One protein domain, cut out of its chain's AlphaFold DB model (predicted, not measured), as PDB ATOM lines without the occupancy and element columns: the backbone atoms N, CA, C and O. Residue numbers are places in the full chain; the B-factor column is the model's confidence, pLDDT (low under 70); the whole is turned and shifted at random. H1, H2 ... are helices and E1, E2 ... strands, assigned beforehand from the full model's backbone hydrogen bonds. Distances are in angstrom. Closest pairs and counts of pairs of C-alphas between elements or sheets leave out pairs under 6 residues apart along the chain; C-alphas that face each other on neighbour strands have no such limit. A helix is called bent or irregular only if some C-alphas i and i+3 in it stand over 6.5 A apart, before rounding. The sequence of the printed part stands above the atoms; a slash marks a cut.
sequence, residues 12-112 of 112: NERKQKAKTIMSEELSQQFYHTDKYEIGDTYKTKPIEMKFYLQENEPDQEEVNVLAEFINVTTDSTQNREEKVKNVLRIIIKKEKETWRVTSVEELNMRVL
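This is residues 12 to 112 of the 112 residues of an uncharacterized protein of Bacillus mycoides (strain KBAB4) (UniProt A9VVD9). What is the shape? A twisted sheet of four long, bent strands makes a curved wall, with the small helical hairpin H1 and H2 in its crook by edge strand E4. What makes it up? The 101 printed residues hold, in order, H1, H2, E1, E2, E3, E4, of mixed class; E1 E2 E3 E4 is a meander, each strand the antiparallel neighbour of the one before. The whole is loose, with radius of gyration of the C-alphas 15.8 A, and flat, spanning 52 by 32 by 17 A.

How do strands pair? E1, residues 42 to 53, and E2, residues 62 to 75, have N 45 and O 72 within hydrogen-bond range, 2.9 A. E2 and E3, residues 80 to 95, have N 71 and O 84, 2.8 A; E3 and E4, residues 98 to 111, have N 89 and O 105, 2.8 A. Where are the helices? H1, residues 12 to 21, and H2, residues 24 to 30, a hairpin, only just touch, with 3 pairs of C-alphas within 8 A, the closest Lys 19 and Ser 27, 5.8 A. H1 is on the sheet, and H2 only grazes it; in both helices every O i to N i+4 pair is within hydrogen-bond range.

Where are the anchors? H1 begins at C-alpha 12, (-26.172, 37.040, 24.620); E4 ends at C-alpha 111, (-32.783, 12.401, 38.058). Which strand is longest? E3, 42.3 A.

Is there a cut? The printed part has no cut. Which link is long? H2 to E1, 11 residues. Where is confidence low? Residue 56 is under 70.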
ATOM      1  N   ASN A  12     -26.444  35.625  24.365       87.62
ATOM      2  CA  ASN A  12     -26.172  37.040  24.620       87.62
ATOM      3  C   ASN A  12     -27.402  37.774  25.162       87.62
ATOM      4  O   ASN A  12     -27.272  38.576  26.082       87.62
ATOM      5  N   GLU A  13     -28.597  37.475  24.656       89.56
ATOM      6  CA  GLU A  13     -29.840  38.076  25.152       89.56
ATOM      7  C   GLU A  13     -30.111  37.691  26.608       89.56
ATOM      8  O   GLU A  13     -30.444  38.547  27.431       89.56
ATOM      9  N   ARG A  14     -29.914  36.412  26.956       88.88
ATOM     10  CA  ARG A  14     -30.031  35.934  28.338       88.88
ATOM     11  C   ARG A  14     -28.969  36.551  29.242       88.88
ATOM     12  O   ARG A  14     -29.313  36.974  30.340       88.88
ATOM     13  N   LYS A  15     -27.728  36.694  28.764       89.69
ATOM     14  CA  LYS A  15     -26.655  37.397  29.485       89.69
ATOM     15  C   LYS A  15     -27.030  38.855  29.778       89.69
ATOM     16  O   LYS A  15     -26.831  39.317  30.896       89.69
ATOM     17  N   GLN A  16     -27.601  39.581  28.813       91.06
ATOM     18  CA  GLN A  16     -28.040  40.965  29.041       91.06
ATOM     19  C   GLN A  16     -29.218  41.044  30.018       91.06
ATOM     20  O   GLN A  16     -29.199  41.872  30.925       91.06
ATOM     21  N   LYS A  17     -30.206  40.146  29.904       90.56
ATOM     22  CA  LYS A  17     -31.304  40.053  30.882       90.56
ATOM     23  C   LYS A  17     -30.791  39.739  32.286       90.56
ATOM     24  O   LYS A  17     -31.223  40.383  33.237       90.56
ATOM     25  N   ALA A  18     -29.833  38.821  32.421       90.06
ATOM     26  CA  ALA A  18     -29.224  38.480  33.703       90.06
ATOM     27  C   ALA A  18     -28.625  39.716  34.388       90.06
ATOM     28  O   ALA A  18     -28.940  39.968  35.544       90.06
ATOM     29  N   LYS A  19     -27.894  40.571  33.659       90.44
ATOM     30  CA  LYS A  19     -27.349  41.834  34.200       90.44
ATOM     31  C   LYS A  19     -28.416  42.805  34.729       90.44
ATOM     32  O   LYS A  19     -28.140  43.612  35.617       90.44
ATOM     33  N   THR A  20     -29.632  42.759  34.184       90.88
ATOM     34  CA  THR A  20     -30.731  43.629  34.640       90.88
ATOM     35  C   THR A  20     -31.432  43.122  35.898       90.88
ATOM     36  O   THR A  20     -31.956  43.941  36.644       90.88
ATOM     37  N   ILE A  21     -31.427  41.807  36.142       92.06
ATOM     38  CA  ILE A  21     -32.199  41.174  37.226       92.06
ATOM     39  C   ILE A  21     -31.328  40.603  38.350       92.06
ATOM     40  O   ILE A  21     -31.816  40.426  39.460       92.06
ATOM     41  N   MET A  22     -30.061  40.289  38.079       93.62
ATOM     42  CA  MET A  22     -29.103  39.754  39.047       93.62
ATOM     43  C   MET A  22     -28.215  40.872  39.603       93.62
ATOM     44  O   MET A  22     -28.067  41.938  38.989       93.62
ATOM     45  N   SER A  23     -27.603  40.621  40.758       92.44
ATOM     46  CA  SER A  23     -26.430  41.370  41.199       92.44
ATOM     47  C   SER A  23     -25.277  41.167  40.210       92.44
ATOM     48  O   SER A  23     -25.244  40.199  39.440       92.44
ATOM     49  N   GLU A  24     -24.322  42.096  40.210       90.69
ATOM     50  CA  GLU A  24     -23.151  42.005  39.334       90.69
ATOM     51  C   GLU A  24     -22.352  40.722  39.593       90.69
ATOM     52  O   GLU A  24     -22.028  40.000  38.649       90.69
ATOM     53  N   GLU A  25     -22.118  40.402  40.866       90.38
ATOM     54  CA  GLU A  25     -21.408  39.194  41.287       90.38
ATOM     55  C   GLU A  25     -22.096  37.926  40.764       90.38
ATOM     56  O   GLU A  25     -21.468  37.104  40.093       90.38
ATOM     57  N   LEU A  26     -23.406  37.794  40.986       90.75
ATOM     58  CA  LEU A  26     -24.159  36.622  40.547       90.75
ATOM     59  C   LEU A  26     -24.184  36.518  39.015       90.75
ATOM     60  O   LEU A  26     -23.991  35.440  38.451       90.75
ATOM     61  N   SER A  27     -24.355  37.644  38.314       89.62
ATOM     62  CA  SER A  27     -24.302  37.660  36.850       89.62
ATOM     63  C   SER A  27     -22.948  37.185  36.318       89.62
ATOM     64  O   SER A  27     -22.923  36.514  35.284       89.62
ATOM     65  N   GLN A  28     -21.837  37.534  36.971       88.12
ATOM     66  CA  GLN A  28     -20.498  37.094  36.572       88.12
ATOM     67  C   GLN A  28     -20.283  35.601  36.849       88.12
ATOM     68  O   GLN A  28     -19.672  34.923  36.027       88.12
ATOM     69  N   GLN A  29     -20.847  35.063  37.936       87.44
ATOM     70  CA  GLN A  29     -20.804  33.624  38.220       87.44
ATOM     71  C   GLN A  29     -21.513  32.801  37.127       87.44
ATOM     72  O   GLN A  29     -20.975  31.798  36.654       87.44
ATOM     73  N   PHE A  30     -22.694  33.237  36.673       84.25
ATOM     74  CA  PHE A  30     -23.462  32.522  35.642       84.25
ATOM     75  C   PHE A  30     -22.975  32.772  34.204       84.25
ATOM     76  O   PHE A  30     -23.102  31.884  33.360       84.25
ATOM     77  N   TYR A  31     -22.417  33.953  33.913       85.75
ATOM     78  CA  TYR A  31     -22.010  34.381  32.566       85.75
ATOM     79  C   TYR A  31     -20.576  34.935  32.538       85.75
ATOM     80  O   TYR A  31     -20.339  36.065  32.092       85.75
ATOM     81  N   HIS A  32     -19.622  34.128  33.003       81.69
ATOM     82  CA  HIS A  32     -18.213  34.507  33.151       81.69
ATOM     83  C   HIS A  32     -17.511  34.842  31.823       81.69
ATOM     84  O   HIS A  32     -16.572  35.634  31.816       81.69
ATOM     85  N   THR A  33     -17.974  34.306  30.689       79.56
ATOM     86  CA  THR A  33     -17.405  34.590  29.361       79.56
ATOM     87  C   THR A  33     -18.392  35.278  28.424       79.56
ATOM     88  O   THR A  33     -19.618  35.215  28.570       79.56
ATOM     89  N   ASP A  34     -17.864  36.006  27.440       75.56
ATOM     90  CA  ASP A  34     -18.666  36.673  26.404       75.56
ATOM     91  C   ASP A  34     -19.123  35.732  25.290       75.56
ATOM     92  O   ASP A  34     -20.029  36.067  24.531       75.56
ATOM     93  N   LYS A  35     -18.521  34.547  25.194       77.69
ATOM     94  CA  LYS A  35     -18.831  33.555  24.166       77.69
ATOM     95  C   LYS A  35     -19.458  32.329  24.807       77.69
ATOM     96  O   LYS A  35     -19.108  31.950  25.914       77.69
ATOM     97  N   TYR A  36     -20.374  31.697  24.089       77.81
ATOM     98  CA  TYR A  36     -20.922  30.412  24.498       77.81
ATOM     99  C   TYR A  36     -19.908  29.295  24.209       77.81
ATOM    100  O   TYR A  36     -19.481  29.140  23.065       77.81
ATOM    101  N   GLU A  37     -19.529  28.522  25.228       76.31
ATOM    102  CA  GLU A  37     -18.377  27.600  25.155       76.31
ATOM    103  C   GLU A  37     -18.750  26.123  24.967       76.31
ATOM    104  O   GLU A  37     -17.892  25.299  24.672       76.31
ATOM    105  N   ILE A  38     -20.028  25.769  25.110       71.94
ATOM    106  CA  ILE A  38     -20.463  24.363  25.239       71.94
ATOM    107  C   ILE A  38     -20.831  23.727  23.885       71.94
ATOM    108  O   ILE A  38     -21.057  22.523  23.793       71.94
ATOM    109  N   GLY A  39     -20.816  24.522  22.808       74.19
ATOM    110  CA  GLY A  39     -21.129  24.062  21.452       74.19
ATOM    111  C   GLY A  39     -22.596  23.650  21.268       74.19
ATOM    112  O   GLY A  39     -23.415  23.748  22.175       74.19
ATOM    113  N   ASP A  40     -22.949  23.196  20.068       78.88
ATOM    114  CA  ASP A  40     -24.349  22.906  19.714       78.88
ATOM    115  C   ASP A  40     -24.810  21.490  20.126       78.88
ATOM    116  O   ASP A  40     -25.977  21.142  19.956       78.88
ATOM    117  N   THR A  41     -23.906  20.690  20.706       80.69
ATOM    118  CA  THR A  41     -24.135  19.282  21.065       80.69
ATOM    119  C   THR A  41     -25.147  19.110  22.192       80.69
ATOM    120  O   THR A  41     -26.055  18.283  22.075       80.69
ATOM    121  N   TYR A  42     -24.991  19.898  23.259       80.00
ATOM    122  CA  TYR A  42     -25.811  19.823  24.462       80.00
ATOM    123  C   TYR A  42     -26.698  21.052  24.576       80.00
ATOM    124  O   TYR A  42     -26.214  22.189  24.577       80.00
ATOM    125  N   LYS A  43     -27.998  20.812  24.731       86.75
ATOM    126  CA  LYS A  43     -28.983  21.853  25.016       86.75
ATOM    127  C   LYS A  43     -29.701  21.527  26.310       86.75
ATOM    128  O   LYS A  43     -30.169  20.409  26.468       86.75
ATOM    129  N   THR A  44     -29.829  22.498  27.206       85.25
ATOM    130  CA  THR A  44     -30.618  22.354  28.435       85.25
ATOM    131  C   THR A  44     -31.720  23.394  28.461       85.25
ATOM    132  O   THR A  44     -31.434  24.584  28.303       85.25
ATOM    133  N   LYS A  45     -32.965  22.977  28.696       87.25
ATOM    134  CA  LYS A  45     -34.122  23.868  28.827       87.25
ATOM    135  C   LYS A  45     -34.938  23.522  30.079       87.25
ATOM    136  O   LYS A  45     -35.265  22.349  30.267       87.25
ATOM    137  N   PRO A  46     -35.306  24.517  30.902       89.94
ATOM    138  CA  PRO A  46     -36.181  24.291  32.036       89.94
ATOM    139  C   PRO A  46     -37.637  24.209  31.559       89.94
ATOM    140  O   PRO A  46     -38.078  24.991  30.711       89.94
ATOM    141  N   ILE A  47     -38.391  23.268  32.117       92.62
ATOM    142  CA  ILE A  47     -39.831  23.085  31.919       92.62
ATOM    143  C   ILE A  47     -40.528  22.957  33.279       92.62
ATOM    144  O   ILE A  47     -39.874  22.763  34.305       92.62
ATOM    145  N   GLU A  48     -41.860  23.059  33.279       94.19
ATOM    146  CA  GLU A  48     -42.696  22.867  34.479       94.19
ATOM    147  C   GLU A  48     -42.273  23.739  35.674       94.19
ATOM    148  O   GLU A  48     -42.292  23.305  36.823       94.19
ATOM    149  N   MET A  49     -41.867  24.981  35.390       93.88
ATOM    150  CA  MET A  49     -41.403  25.920  36.406       93.88
ATOM    151  C   MET A  49     -42.536  26.316  37.354       93.88
ATOM    152  O   MET A  49     -43.588  26.790  36.921       93.88
ATOM    153  N   LYS A  50     -42.289  26.168  38.654       95.06
ATOM    154  CA  LYS A  50     -43.149  26.608  39.750       95.06
ATOM    155  C   LYS A  50     -42.340  27.484  40.694       95.06
ATOM    156  O   LYS A  50     -41.185  27.180  40.987       95.06
ATOM    157  N   PHE A  51     -42.965  28.547  41.181       94.06
ATOM    158  CA  PHE A  51     -42.356  29.496  42.103       94.06
ATOM    159  C   PHE A  51     -43.244  29.628  43.333       94.06
ATOM    160  O   PHE A  51     -44.452  29.821  43.202       94.06
ATOM    161  N   TYR A  52     -42.641  29.529  44.512       93.06
ATOM    162  CA  TYR A  52     -43.328  29.651  45.789       93.06
ATOM    163  C   TYR A  52     -42.682  30.780  46.588       93.06
ATOM    164  O   TYR A  52     -41.464  30.810  46.766       93.06
ATOM    165  N   LEU A  53     -43.514  31.705  47.055       89.31
ATOM    166  CA  LEU A  53     -43.137  32.827  47.904       89.31
ATOM    167  C   LEU A  53     -43.884  32.671  49.228       89.31
ATOM    168  O   LEU A  53     -45.104  32.523  49.209       89.31
ATOM    169  N   GLN A  54     -43.159  32.653  50.345       70.31
ATOM    170  CA  GLN A  54     -43.763  32.363  51.646       70.31
ATOM    171  C   GLN A  54     -44.465  33.587  52.248       70.31
ATOM    172  O   GLN A  54     -45.622  33.463  52.623       70.31
ATOM    173  N   GLU A  55     -43.817  34.754  52.286       70.06
ATOM    174  CA  GLU A  55     -44.368  36.002  52.837       70.06
ATOM    175  C   GLU A  55     -43.628  37.214  52.240       70.06
ATOM    176  O   GLU A  55     -42.457  37.109  51.865       70.06
ATOM    177  N   ASN A  56     -44.334  38.342  52.117       66.31
ATOM    178  CA  ASN A  56     -43.788  39.632  51.694       66.31
ATOM    179  C   ASN A  56     -44.332  40.718  52.631       66.31
ATOM    180  O   ASN A  56     -45.452  41.198  52.434       66.31
ATOM    181  N   GLU A  57     -43.576  41.059  53.670       78.31
ATOM    182  CA  GLU A  57     -43.910  42.171  54.559       78.31
ATOM    183  C   GLU A  57     -43.606  43.527  53.888       78.31
ATOM    184  O   GLU A  57     -42.703  43.609  53.052       78.31
ATOM    185  N   PRO A  58     -44.332  44.613  54.228       71.94
ATOM    186  CA  PRO A  58     -44.172  45.916  53.570       71.94
ATOM    187  C   PRO A  58     -42.753  46.499  53.639       71.94
ATOM    188  O   PRO A  58     -42.324  47.154  52.691       71.94
ATOM    189  N   ASP A  59     -42.032  46.229  54.730       81.31
ATOM    190  CA  ASP A  59     -40.687  46.756  55.002       81.31
ATOM    191  C   ASP A  59     -39.580  45.724  54.725       81.31
ATOM    192  O   ASP A  59     -38.431  45.882  55.138       81.31
ATOM    193  N   GLN A  60     -39.915  44.631  54.037       85.06
ATOM    194  CA  GLN A  60     -38.973  43.560  53.763       85.06
ATOM    195  C   GLN A  60     -37.978  43.989  52.676       85.06
ATOM    196  O   GLN A  60     -38.360  44.357  51.567       85.06
ATOM    197  N   GLU A  61     -36.682  43.912  52.981       89.88
ATOM    198  CA  GLU A  61     -35.597  44.208  52.028       89.88
ATOM    199  C   GLU A  61     -35.024  42.944  51.368       89.88
ATOM    200  O   GLU A  61     -34.196  43.030  50.464       89.88
ATOM    201  N   GLU A  62     -35.460  41.758  51.796       92.00
ATOM    202  CA  GLU A  62     -34.998  40.474  51.272       92.00
ATOM    203  C   GLU A  62     -36.144  39.476  51.156       92.00
ATOM    204  O   GLU A  62     -36.790  39.145  52.142       92.00
ATOM    205  N   VAL A  63     -36.335  38.917  49.970       92.12
ATOM    206  CA  VAL A  63     -37.351  37.919  49.665       92.12
ATOM    207  C   VAL A  63     -36.691  36.604  49.264       92.12
ATOM    208  O   VAL A  63     -35.750  36.567  48.472       92.12
ATOM    209  N   ASN A  64     -37.228  35.506  49.788       92.69
ATOM    210  CA  ASN A  64     -36.805  34.154  49.457       92.69
ATOM    211  C   ASN A  64     -37.874  33.473  48.600       92.69
ATOM    212  O   ASN A  64     -39.010  33.297  49.038       92.69
ATOM    213  N   VAL A  65     -37.500  33.072  47.386       93.31
ATOM    214  CA  VAL A  65     -38.370  32.349  46.453       93.31
ATOM    215  C   VAL A  65     -37.859  30.927  46.298       93.31
ATOM    216  O   VAL A  65     -36.698  30.708  45.962       93.31
ATOM    217  N   LEU A  66     -38.730  29.945  46.499       95.00
ATOM    218  CA  LEU A  66     -38.442  28.562  46.147       95.00
ATOM    219  C   LEU A  66     -38.835  28.338  44.684       95.00
ATOM    220  O   LEU A  66     -39.984  28.574  44.313       95.00
ATOM    221  N   ALA A  67     -37.906  27.874  43.857       94.88
ATOM    222  CA  ALA A  67     -38.161  27.520  42.468       94.88
ATOM    223  C   ALA A  67     -38.040  26.006  42.277       94.88
ATOM    224  O   ALA A  67     -37.017  25.413  42.611       94.88
ATOM    225  N   GLU A  68     -39.065  25.386  41.707       95.06
ATOM    226  CA  GLU A  68     -39.092  23.971  41.337       95.06
ATOM    227  C   GLU A  68     -39.267  23.865  39.824       95.06
ATOM    228  O   GLU A  68     -40.153  24.498  39.257       95.06
ATOM    229  N   PHE A  69     -38.423  23.091  39.148       94.69
ATOM    230  CA  PHE A  69     -38.509  22.910  37.698       94.69
ATOM    231  C   PHE A  69     -37.817  21.624  37.258       94.69
ATOM    232  O   PHE A  69     -36.993  21.059  37.979       94.69
ATOM    233  N   ILE A  70     -38.124  21.167  36.048       94.00
ATOM    234  CA  ILE A  70     -37.419  20.054  35.412       94.00
ATOM    235  C   ILE A  70     -36.481  20.634  34.363       94.00
ATOM    236  O   ILE A  70     -36.916  21.305  33.435       94.00
ATOM    237  N   ASN A  71     -35.188  20.367  34.494       91.38
ATOM    238  CA  ASN A  71     -34.233  20.593  33.425       91.38
ATOM    239  C   ASN A  71     -34.239  19.405  32.483       91.38
ATOM    240  O   ASN A  71     -33.980  18.278  32.903       91.38
ATOM    241  N   VAL A  72     -34.492  19.686  31.213       92.06
ATOM    242  CA  VAL A  72     -34.365  18.724  30.128       92.06
ATOM    243  C   VAL A  72     -33.060  19.006  29.405       92.06
ATOM    244  O   VAL A  72     -32.905  20.089  28.841       92.06
ATOM    245  N   THR A  73     -32.131  18.055  29.434       90.19
ATOM    246  CA  THR A  73     -30.883  18.113  28.670       90.19
ATOM    247  C   THR A  73     -30.965  17.155  27.492       90.19
ATOM    248  O   THR A  73     -31.152  15.956  27.679       90.19
ATOM    249  N   THR A  74     -30.799  17.678  26.284       90.31
ATOM    250  CA  THR A  74     -30.734  16.898  25.048       90.31
ATOM    251  C   THR A  74     -29.285  16.805  24.585       90.31
ATOM    252  O   THR A  74     -28.631  17.834  24.393       90.31
ATOM    253  N   ASP A  75     -28.809  15.579  24.376       87.94
ATOM    254  CA  ASP A  75     -27.575  15.281  23.650       87.94
ATOM    255  C   ASP A  75     -27.934  14.891  22.212       87.94
ATOM    256  O   ASP A  75     -28.459  13.805  21.940       87.94
ATOM    257  N   SER A  76     -27.647  15.801  21.283       84.81
ATOM    258  CA  SER A  76     -27.928  15.615  19.857       84.81
ATOM    259  C   SER A  76     -27.049  14.551  19.190       84.81
ATOM    260  O   SER A  76     -27.444  14.014  18.157       84.81
ATOM    261  N   THR A  77     -25.897  14.196  19.770       86.94
ATOM    262  CA  THR A  77     -25.009  13.161  19.212       86.94
ATOM    263  C   THR A  77     -25.501  11.752  19.512       86.94
ATOM    264  O   THR A  77     -25.309  10.846  18.703       86.94
ATOM    265  N   GLN A  78     -26.168  11.571  20.653       86.06
ATOM    266  CA  GLN A  78     -26.701  10.280  21.095       86.06
ATOM    267  C   GLN A  78     -28.217  10.164  20.917       86.06
ATOM    268  O   GLN A  78     -28.786   9.115  21.213       86.06
ATOM    269  N   ASN A  79     -28.875  11.234  20.453       86.44
ATOM    270  CA  ASN A  79     -30.333  11.353  20.399       86.44
ATOM    271  C   ASN A  79     -30.989  10.976  21.742       86.44
ATOM    272  O   ASN A  79     -31.982  10.247  21.793       86.44
ATOM    273  N   ARG A  80     -30.377  11.430  22.842       89.44
ATOM    274  CA  ARG A  80     -30.780  11.101  24.209       89.44
ATOM    275  C   ARG A  80     -31.253  12.347  24.935       89.44
ATOM    276  O   ARG A  80     -30.701  13.433  24.769       89.44
ATOM    277  N   GLU A  81     -32.258  12.156  25.777       91.88
ATOM    278  CA  GLU A  81     -32.776  13.173  26.677       91.88
ATOM    279  C   GLU A  81     -32.596  12.719  28.128       91.88
ATOM    280  O   GLU A  81     -32.872  11.568  28.471       91.88
ATOM    281  N   GLU A  82     -32.126  13.625  28.976       92.12
ATOM    282  CA  GLU A  82     -32.029  13.436  30.418       92.12
ATOM    283  C   GLU A  82     -32.877  14.485  31.128       92.12
ATOM    284  O   GLU A  82     -32.829  15.673  30.798       92.12
ATOM    285  N   LYS A  83     -33.655  14.049  32.122       93.88
ATOM    286  CA  LYS A  83     -34.521  14.923  32.912       93.88
ATOM    287  C   LYS A  83     -34.043  14.964  34.351       93.88
ATOM    288  O   LYS A  83     -33.903  13.934  35.005       93.88
ATOM    289  N   VAL A  84     -33.829  16.171  34.856       92.88
ATOM    290  CA  VAL A  84     -33.428  16.408  36.241       92.88
ATOM    291  C   VAL A  84     -34.430  17.352  36.874       92.88
ATOM    292  O   VAL A  84     -34.577  18.490  36.441       92.88
ATOM    293  N   LYS A  85     -35.115  16.895  37.915       94.25
ATOM    294  CA  LYS A  85     -35.926  17.747  38.775       94.25
ATOM    295  C   LYS A  85     -35.009  18.542  39.703       94.25
ATOM    296  O   LYS A  85     -34.170  17.953  40.380       94.25
ATOM    297  N   ASN A  86     -35.186  19.856  39.743       93.75
ATOM    298  CA  ASN A  86     -34.402  20.787  40.547       93.75
ATOM    299  C   ASN A  86     -35.314  21.542  41.508       93.75
ATOM    300  O   ASN A  86     -36.432  21.918  41.147       93.75
ATOM    301  N   VAL A  87     -34.803  21.792  42.709       94.50
ATOM    302  CA  VAL A  87     -35.387  22.704  43.689       94.50
ATOM    303  C   VAL A  87     -34.300  23.678  44.121       94.50
ATOM    304  O   VAL A  87     -33.267  23.258  44.646       94.50
ATOM    305  N   LEU A  88     -34.528  24.967  43.885       93.94
ATOM    306  CA  LEU A  88     -33.598  26.048  44.198       93.94
ATOM    307  C   LEU A  88     -34.230  27.038  45.173       93.94
ATOM    308  O   LEU A  88     -35.426  27.316  45.087       93.94
ATOM    309  N   ARG A  89     -33.410  27.634  46.036       94.50
ATOM    310  CA  ARG A  89     -33.741  28.856  46.767       94.50
ATOM    311  C   ARG A  89     -33.143  30.042  46.026       94.50
ATOM    312  O   ARG A  89     -31.948  30.071  45.758       94.50
ATOM    313  N   ILE A  90     -33.966  31.022  45.701       93.94
ATOM    314  CA  ILE A  90     -33.569  32.268  45.053       93.94
ATOM    315  C   ILE A  90     -33.710  33.376  46.092       93.94
ATOM    316  O   ILE A  90     -34.806  33.603  46.604       93.94
ATOM    317  N   ILE A  91     -32.607  34.054  46.400       93.62
ATOM    318  CA  ILE A  91     -32.579  35.171  47.347       93.62
ATOM    319  C   ILE A  91     -32.576  36.469  46.549       93.62
ATOM    320  O   ILE A  91     -31.670  36.729  45.752       93.62
ATOM    321  N   ILE A  92     -33.598  37.287  46.762       93.69
ATOM    322  CA  ILE A  92     -33.806  38.560  46.080       93.69
ATOM    323  C   ILE A  92     -33.700  39.660  47.125       93.69
ATOM    324  O   ILE A  92     -34.414  39.616  48.118       93.69
ATOM    325  N   LYS A  93     -32.828  40.645  46.921       93.50
ATOM    326  CA  LYS A  93     -32.667  41.774  47.843       93.50
ATOM    327  C   LYS A  93     -33.039  43.079  47.166       93.50
ATOM    328  O   LYS A  93     -32.850  43.232  45.955       93.50
ATOM    329  N   LYS A  94     -33.567  44.017  47.942       90.44
ATOM    330  CA  LYS A  94     -33.790  45.389  47.511       90.44
ATOM    331  C   LYS A  94     -32.450  46.122  47.574       90.44
ATOM    332  O   LYS A  94     -31.953  46.467  48.637       90.44
ATOM    333  N   GLU A  95     -31.842  46.346  46.416       85.12
ATOM    334  CA  GLU A  95     -30.660  47.193  46.275       85.12
ATOM    335  C   GLU A  95     -31.116  48.576  45.792       85.12
ATOM    336  O   GLU A  95     -31.541  48.743  44.642       85.12
ATOM    337  N   LYS A  96     -31.043  49.579  46.678       82.62
ATOM    338  CA  LYS A  96     -31.637  50.917  46.475       82.62
ATOM    339  C   LYS A  96     -33.154  50.805  46.251       82.62
ATOM    340  O   LYS A  96     -33.865  50.353  47.136       82.62
ATOM    341  N   GLU A  97     -33.650  51.168  45.067       84.38
ATOM    342  CA  GLU A  97     -35.068  51.061  44.683       84.38
ATOM    343  C   GLU A  97     -35.347  49.899  43.717       84.38
ATOM    344  O   GLU A  97     -36.401  49.844  43.087       84.38
ATOM    345  N   THR A  98     -34.404  48.962  43.565       89.25
ATOM    346  CA  THR A  98     -34.538  47.836  42.630       89.25
ATOM    347  C   THR A  98     -34.352  46.497  43.320       89.25
ATOM    348  O   THR A  98     -33.385  46.296  44.047       89.25
ATOM    349  N   TRP A  99     -35.250  45.554  43.047       91.81
ATOM    350  CA  TRP A  99     -35.103  44.167  43.474       91.81
ATOM    351  C   TRP A  99     -34.140  43.428  42.551       91.81
ATOM    352  O   TRP A  99     -34.323  43.433  41.331       91.81
ATOM    353  N   ARG A 100     -33.126  42.784  43.128       94.19
ATOM    354  CA  ARG A 100     -32.126  42.005  42.396       94.19
ATOM    355  C   ARG A 100     -31.938  40.638  43.017       94.19
ATOM    356  O   ARG A 100     -31.904  40.495  44.236       94.19
ATOM    357  N   VAL A 101     -31.784  39.627  42.171       94.31
ATOM    358  CA  VAL A 101     -31.372  38.294  42.605       94.31
ATOM    359  C   VAL A 101     -29.910  38.368  43.023       94.31
ATOM    360  O   VAL A 101     -29.050  38.688  42.206       94.31
ATOM    361  N   THR A 102     -29.631  38.079  44.287       93.94
ATOM    362  CA  THR A 102     -28.279  38.159  44.858       93.94
ATOM    363  C   THR A 102     -27.664  36.786  45.083       93.94
ATOM    364  O   THR A 102     -26.447  36.657  45.029       93.94
ATOM    365  N   SER A 103     -28.491  35.754  45.274       93.31
ATOM    366  CA  SER A 103     -28.033  34.376  45.441       93.31
ATOM    367  C   SER A 103     -29.021  33.378  44.845       93.31
ATOM    368  O   SER A 103     -30.234  33.614  44.807       93.31
ATOM    369  N   VAL A 104     -28.485  32.249  44.387       92.56
ATOM    370  CA  VAL A 104     -29.238  31.070  43.963       92.56
ATOM    371  C   VAL A 104     -28.582  29.856  44.608       92.56
ATOM    372  O   VAL A 104     -27.438  29.528  44.302       92.56
ATOM    373  N   GLU A 105     -29.312  29.181  45.484       93.12
ATOM    374  CA  GLU A 105     -28.839  28.017  46.228       93.12
ATOM    375  C   GLU A 105     -29.562  26.763  45.744       93.12
ATOM    376  O   GLU A 105     -30.784  26.734  45.594       93.12
ATOM    377  N   GLU A 106     -28.805  25.700  45.508       92.31
ATOM    378  CA  GLU A 106     -29.355  24.398  45.157       92.31
ATOM    379  C   GLU A 106     -29.785  23.662  46.426       92.31
ATOM    380  O   GLU A 106     -28.956  23.373  47.285       92.31
ATOM    381  N   LEU A 107     -31.080  23.359  46.550       93.56
ATOM    382  CA  LEU A 107     -31.614  22.636  47.707       93.56
ATOM    383  C   LEU A 107     -31.769  21.141  47.432       93.56
ATOM    384  O   LEU A 107     -31.556  20.315  48.317       93.56
ATOM    385  N   ASN A 108     -32.190  20.778  46.217       92.25
ATOM    386  CA  ASN A 108     -32.376  19.385  45.826       92.25
ATOM    387  C   ASN A 108     -32.226  19.194  44.313       92.25
ATOM    388  O   ASN A 108     -32.702  20.015  43.524       92.25
ATOM    389  N   MET A 109     -31.636  18.066  43.920       91.56
ATOM    390  CA  MET A 109     -31.630  17.582  42.545       91.56
ATOM    391  C   MET A 109     -31.969  16.097  42.509       91.56
ATOM    392  O   MET A 109     -31.433  15.304  43.286       91.56
ATOM    393  N   ARG A 110     -32.818  15.705  41.560       92.38
ATOM    394  CA  ARG A 110     -33.199  14.311  41.344       92.38
ATOM    395  C   ARG A 110     -33.309  14.001  39.856       92.38
ATOM    396  O   ARG A 110     -34.068  14.655  39.150       92.38
ATOM    397  N   VAL A 111     -32.604  12.968  39.405       91.12
ATOM    398  CA  VAL A 111     -32.783  12.401  38.058       91.12
ATOM    399  C   VAL A 111     -34.132  11.680  37.991       91.12
ATOM    400  O   VAL A 111     -34.518  11.009  38.957       91.12
ATOM    401  N   LEU A 112     -34.854  11.869  36.886       88.31
ATOM    402  CA  LEU A 112     -36.148  11.240  36.609       88.31
ATOM    403  C   LEU A 112     -36.006  10.029  35.688       88.31
ATOM    404  O   LEU A 112     -35.163  10.088  34.766       88.31
TER     405      LEU A 112